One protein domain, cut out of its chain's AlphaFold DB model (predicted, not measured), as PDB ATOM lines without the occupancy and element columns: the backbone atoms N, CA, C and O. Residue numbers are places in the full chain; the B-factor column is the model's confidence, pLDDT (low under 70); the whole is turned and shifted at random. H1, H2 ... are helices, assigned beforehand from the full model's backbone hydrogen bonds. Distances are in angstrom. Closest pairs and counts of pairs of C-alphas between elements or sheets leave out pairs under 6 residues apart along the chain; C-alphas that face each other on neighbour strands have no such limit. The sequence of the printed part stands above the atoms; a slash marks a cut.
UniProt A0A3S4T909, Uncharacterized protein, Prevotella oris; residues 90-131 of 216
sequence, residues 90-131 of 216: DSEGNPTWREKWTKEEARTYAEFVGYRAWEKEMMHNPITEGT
ATOM      1  N   ASP A  90     288.198 358.556 300.900       89.31
ATOM      2  CA  ASP A  90     289.238 359.259 301.652       89.31
ATOM      3  C   ASP A  90     288.787 360.669 302.100       89.31
ATOM      4  O   ASP A  90     287.651 361.093 301.881       89.31
ATOM      5  N   SER A  91     289.686 361.422 302.743       85.31
ATOM      6  CA  SER A  91     289.416 362.792 303.210       85.31
ATOM      7  C   SER A  91     289.138 363.801 302.091       85.31
ATOM      8  O   SER A  91     288.590 364.868 302.359       85.31
ATOM      9  N   GLU A  92     289.523 363.493 300.855       85.44
ATOM     10  CA  GLU A  92     289.257 364.316 299.673       85.44
ATOM     11  C   GLU A  92     287.976 363.872 298.946       85.44
ATOM     12  O   GLU A  92     287.593 364.466 297.932       85.44
ATOM     13  N   GLY A  93     287.300 362.839 299.457       85.75
ATOM     14  CA  GLY A  93     286.107 362.247 298.869       85.75
ATOM     15  C   GLY A  93     286.403 361.307 297.702       85.75
ATOM     16  O   GLY A  93     285.483 360.986 296.955       85.75
ATOM     17  N   ASN A  94     287.653 360.886 297.497       90.38
ATOM     18  CA  ASN A  94     287.973 359.919 296.452       90.38
ATOM     19  C   ASN A  94     287.672 358.494 296.953       90.38
ATOM     20  O   ASN A  94     288.056 358.159 298.075       90.38
ATOM     21  N   PRO A  95     287.025 357.635 296.146       93.12
ATOM     22  CA  PRO A  95     286.741 356.256 296.531       93.12
ATOM     23  C   PRO A  95     288.009 355.459 296.840       93.12
ATOM     24  O   PRO A  95     288.978 355.483 296.075       93.12
ATOM     25  N   THR A  96     287.991 354.712 297.942       92.69
ATOM     26  CA  THR A  96     289.085 353.795 298.311       92.69
ATOM     27  C   THR A  96     289.119 352.562 297.411       92.69
ATOM     28  O   THR A  96     290.190 352.021 297.147       92.69
ATOM     29  N   TRP A  97     287.961 352.156 296.885       91.00
ATOM     30  CA  TRP A  97     287.817 351.081 295.907       91.00
ATOM     31  C   TRP A  97     287.475 351.660 294.532       91.00
ATOM     32  O   TRP A  97     286.330 351.616 294.094       91.00
ATOM     33  N   ARG A  98     288.472 352.232 293.856       88.69
ATOM     34  CA  ARG A  98     288.297 353.015 292.618       88.69
ATOM     35  C   ARG A  98     287.617 352.251 291.479       88.69
ATOM     36  O   ARG A  98     286.963 352.865 290.648       88.69
ATOM     37  N   GLU A  99     287.748 350.928 291.444       91.00
ATOM     38  CA  GLU A  99     287.118 350.064 290.442       91.00
ATOM     39  C   GLU A  99     285.614 349.852 290.679       91.00
ATOM     40  O   GLU A  99     284.909 349.452 289.757       91.00
ATOM     41  N   LYS A 100     285.112 350.088 291.901       87.81
ATOM     42  CA  LYS A 100     283.703 349.855 292.262       87.81
ATOM     43  C   LYS A 100     282.806 351.074 292.036       87.81
ATOM     44  O   LYS A 100     281.625 350.911 291.755       87.81
ATOM     45  N   TRP A 101     283.346 352.269 292.231       87.94
ATOM     46  CA  TRP A 101     282.608 353.529 292.248       87.94
ATOM     47  C   TRP A 101     283.547 354.687 291.931       87.94
ATOM     48  O   TRP A 101     284.696 354.721 292.374       87.94
ATOM     49  N   THR A 102     283.016 355.643 291.180       92.56
ATOM     50  CA  THR A 102     283.583 356.968 290.933       92.56
ATOM     51  C   THR A 102     283.254 357.927 292.081       92.56
ATOM     52  O   THR A 102     282.421 357.649 292.953       92.56
ATOM     53  N   LYS A 103     283.915 359.087 292.098       92.50
ATOM     54  CA  LYS A 103     283.685 360.127 293.110       92.50
ATOM     55  C   LYS A 103     282.253 360.661 293.056       92.50
ATOM     56  O   LYS A 103     281.631 360.908 294.089       92.50
ATOM     57  N   GLU A 104     281.727 360.809 291.849       93.00
ATOM     58  CA  GLU A 104     280.382 361.294 291.569       93.00
ATOM     59  C   GLU A 104     279.318 360.295 292.047       93.00
ATOM     60  O   GLU A 104     278.325 360.697 292.658       93.00
ATOM     61  N   GLU A 105     279.542 358.995 291.852       92.62
ATOM     62  CA  GLU A 105     278.644 357.934 292.332       92.62
ATOM     63  C   GLU A 105     278.628 357.845 293.860       92.62
ATOM     64  O   GLU A 105     277.551 357.804 294.459       92.62
ATOM     65  N   ALA A 106     279.801 357.889 294.504       91.69
ATOM     66  CA  ALA A 106     279.899 357.922 295.963       91.69
ATOM     67  C   ALA A 106     279.161 359.136 296.550       91.69
ATOM     68  O   ALA A 106     278.407 359.001 297.516       91.69
ATOM     69  N   ARG A 107     279.310 360.313 295.928       90.75
ATOM     70  CA  ARG A 107     278.593 361.526 296.335       90.75
ATOM     71  C   ARG A 107     277.082 361.393 296.155       90.75
ATOM     72  O   ARG A 107     276.337 361.723 297.073       90.75
ATOM     73  N   THR A 108     276.635 360.893 295.007       92.94
ATOM     74  CA  THR A 108     275.204 360.711 294.711       92.94
ATOM     75  C   THR A 108     274.564 359.749 295.709       92.94
ATOM     76  O   THR A 108     273.481 360.012 296.230       92.94
ATOM     77  N   TYR A 109     275.259 358.660 296.041       92.00
ATOM     78  CA  TYR A 109     274.804 357.727 297.062       92.00
ATOM     79  C   TYR A 109     274.741 358.385 298.447       92.00
ATOM     80  O   TYR A 109     273.732 358.246 299.134       92.00
ATOM     81  N   ALA A 110     275.774 359.138 298.844       91.00
ATOM     82  CA  ALA A 110     275.799 359.857 300.120       91.00
ATOM     83  C   ALA A 110     274.645 360.870 300.250       91.00
ATOM     84  O   ALA A 110     274.041 360.988 301.318       91.00
ATOM     85  N   GLU A 111     274.309 361.573 299.163       91.44
ATOM     86  CA  GLU A 111     273.167 362.492 299.096       91.44
ATOM     87  C   GLU A 111     271.829 361.743 299.206       91.44
ATOM     88  O   GLU A 111     270.936 362.199 299.920       91.44
ATOM     89  N   PHE A 112     271.709 360.570 298.577       92.25
ATOM     90  CA  PHE A 112     270.504 359.738 298.626       92.25
ATOM     91  C   PHE A 112     270.233 359.148 300.018       92.25
ATOM     92  O   PHE A 112     269.118 359.257 300.527       92.25
ATOM     93  N   VAL A 113     271.237 358.530 300.653       90.62
ATOM     94  CA  VAL A 113     271.069 357.909 301.985       90.62
ATOM     95  C   VAL A 113     271.086 358.932 303.121       90.62
ATOM     96  O   VAL A 113     270.594 358.669 304.220       90.62
ATOM     97  N   GLY A 114     271.644 360.112 302.863       88.56
ATOM     98  CA  GLY A 114     271.804 361.182 303.830       88.56
ATOM     99  C   GLY A 114     273.034 361.013 304.722       88.56
ATOM    100  O   GLY A 114     273.489 359.912 305.037       88.56
ATOM    101  N   TYR A 115     273.547 362.150 305.197       85.56
ATOM    102  CA  TYR A 115     274.821 362.256 305.917       85.56
ATOM    103  C   TYR A 115     274.984 361.256 307.073       85.56
ATOM    104  O   TYR A 115     276.038 360.655 307.226       85.56
ATOM    105  N   ARG A 116     273.940 361.034 307.881       82.94
ATOM    106  CA  ARG A 116     274.024 360.127 309.040       82.94
ATOM    107  C   ARG A 116     274.207 358.667 308.633       82.94
ATOM    108  O   ARG A 116     275.049 357.990 309.213       82.94
ATOM    109  N   ALA A 117     273.404 358.192 307.683       88.00
ATOM    110  CA  ALA A 117     273.485 356.815 307.212       88.00
ATOM    111  C   ALA A 117     274.802 356.588 306.464       88.00
ATOM    112  O   ALA A 117     275.455 355.578 306.687       88.00
ATOM    113  N   TRP A 118     275.242 357.571 305.672       91.50
ATOM    114  CA  TRP A 118     276.556 357.550 305.034       91.50
ATOM    115  C   TRP A 118     277.693 357.431 306.058       91.50
ATOM    116  O   TRP A 118     278.518 356.527 305.968       91.50
ATOM    117  N   GLU A 119     277.722 358.298 307.071       90.19
ATOM    118  CA  GLU A 119     278.775 358.270 308.089       90.19
ATOM    119  C   GLU A 119     278.791 356.947 308.863       90.19
ATOM    120  O   GLU A 119     279.852 356.366 309.085       90.19
ATOM    121  N   LYS A 120     277.608 356.443 309.224       89.56
ATOM    122  CA  LYS A 120     277.429 355.189 309.960       89.56
ATOM    123  C   LYS A 120     277.861 353.966 309.141       89.56
ATOM    124  O   LYS A 120     278.696 353.197 309.603       89.56
ATOM    125  N   GLU A 121     277.302 353.797 307.947       88.69
ATOM    126  CA  GLU A 121     277.440 352.567 307.156       88.69
ATOM    127  C   GLU A 121     278.701 352.561 306.285       88.69
ATOM    128  O   GLU A 121     279.322 351.520 306.110       88.69
ATOM    129  N   MET A 122     279.109 353.719 305.755       90.88
ATOM    130  CA  MET A 122     280.176 353.814 304.749       90.88
ATOM    131  C   MET A 122     281.488 354.390 305.294       90.88
ATOM    132  O   MET A 122     282.552 354.136 304.727       90.88
ATOM    133  N   MET A 123     281.440 355.159 306.387       91.69
ATOM    134  CA  MET A 123     282.621 355.819 306.971       91.69
ATOM    135  C   MET A 123     282.993 355.315 308.372       91.69
ATOM    136  O   MET A 123     283.946 355.837 308.958       91.69
ATOM    137  N   HIS A 124     282.266 354.321 308.904       88.19
ATOM    138  CA  HIS A 124     282.450 353.751 310.248       88.19
ATOM    139  C   HIS A 124     282.405 354.790 311.384       88.19
ATOM    140  O   HIS A 124     283.060 354.651 312.420       88.19
ATOM    141  N   ASN A 125     281.617 355.848 311.204       87.50
ATOM    142  CA  ASN A 125     281.443 356.933 312.158       87.50
ATOM    143  C   ASN A 125     279.974 357.025 312.606       87.50
ATOM    144  O   ASN A 125     279.217 357.868 312.118       87.50
ATOM    145  N   PRO A 126     279.532 356.172 313.546       84.06
ATOM    146  CA  PRO A 126     278.162 356.211 314.034       84.06
ATOM    147  C   PRO A 126     277.919 357.484 314.857       84.06
ATOM    148  O   PRO A 126     278.425 357.653 315.975       84.06
ATOM    149  N   ILE A 127     277.120 358.389 314.288       77.50
ATOM    150  CA  ILE A 127     276.702 359.646 314.914       77.50
ATOM    151  C   ILE A 127     275.466 359.380 315.777       77.50
ATOM    152  O   ILE A 127     274.408 359.014 315.269       77.50
ATOM    153  N   THR A 128     275.583 359.590 317.088       65.38
ATOM    154  CA  THR A 128     274.457 359.470 318.026       65.38
ATOM    155  C   THR A 128     273.462 360.618 317.816       65.38
ATOM    156  O   THR A 128     273.843 361.778 317.673       65.38
ATOM    157  N   GLU A 129     272.169 360.309 317.776       53.28
ATOM    158  CA  GLU A 129     271.121 361.313 317.610       53.28
ATOM    159  C   GLU A 129     271.086 362.300 318.797       53.28
ATOM    160  O   GLU A 129     271.251 361.905 319.949       53.28
ATOM    161  N   GLY A 130     270.916 363.599 318.508       54.84
ATOM    162  CA  GLY A 130     270.906 364.682 319.505       54.84
ATOM    163  C   GLY A 130     272.205 365.493 319.633       54.84
ATOM    164  O   GLY A 130     272.203 366.521 320.303       54.84
ATOM    165  N   THR A 131     273.300 365.102 318.966       49.97
ATOM    166  CA  THR A 131     274.599 365.806 319.074       49.97
ATOM    167  C   THR A 131     274.929 366.751 317.915       49.97
ATOM    168  O   THR A 131     275.961 367.418 317.959       49.97
TER     169      THR A 131
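Overview. This is residues 90 to 131 of the 216 residues of an uncharacterized protein of Prevotella oris (UniProt A0A3S4T909). Two short helices meet as an L-like corner, with the longer one, H1, turning through a tight link into H2. Unnamed stretches run on from the two outer ends of this corner: before H1, residues 96 to 101 stick out as a free loop, and after H2 a tail runs to residue 131, so that Glu 99 and Gly 130 lie toward opposite ends of the longest axis. The printed part has 42 residues with two named helices, H1 then H2, and no named strand; the class is all helix, though under half of the residues, 19 of 42, are in named elements. It is only just compact, close to loose, with a radius of gyration of the C-alphas of 10.9 A, and the C-alphas span 35 by 17 by 15 A.

Along the chain. Find C-alpha 103 at (283.685, 360.127, 293.110); from there H1, residues 103 to 113, runs 15.6 A to C-alpha 113 at (271.069, 357.909, 301.985). Past Gly 114, H2 takes residues 115 to 122 over 10.1 A and ends at C-alpha 122, (280.176, 353.814, 304.749).

Arrangement. Look first at Ala 110 in H1 and Trp 118 in H2, the closest C-alphas of the two helices, 5.5 A apart. H1 and H2 are close but not clearly touching, with 1 pair of C-alphas within 8 A. Their lines stand at a steep tilt of 65 degrees, and they run opposite ways. In both H1 and H2, every O i to N i+4 pair is within hydrogen-bond range.

Size, cuts and confidence. The two C-alphas farthest apart, those of Glu 99 and Gly 130, are 36.3 A apart. The printed part has no cut, and its one link between helices, H1 to H2, is tight. Read the B-factor column at residues 128 to 131 to find pLDDT under 70; the mean of the printed part is 86.2.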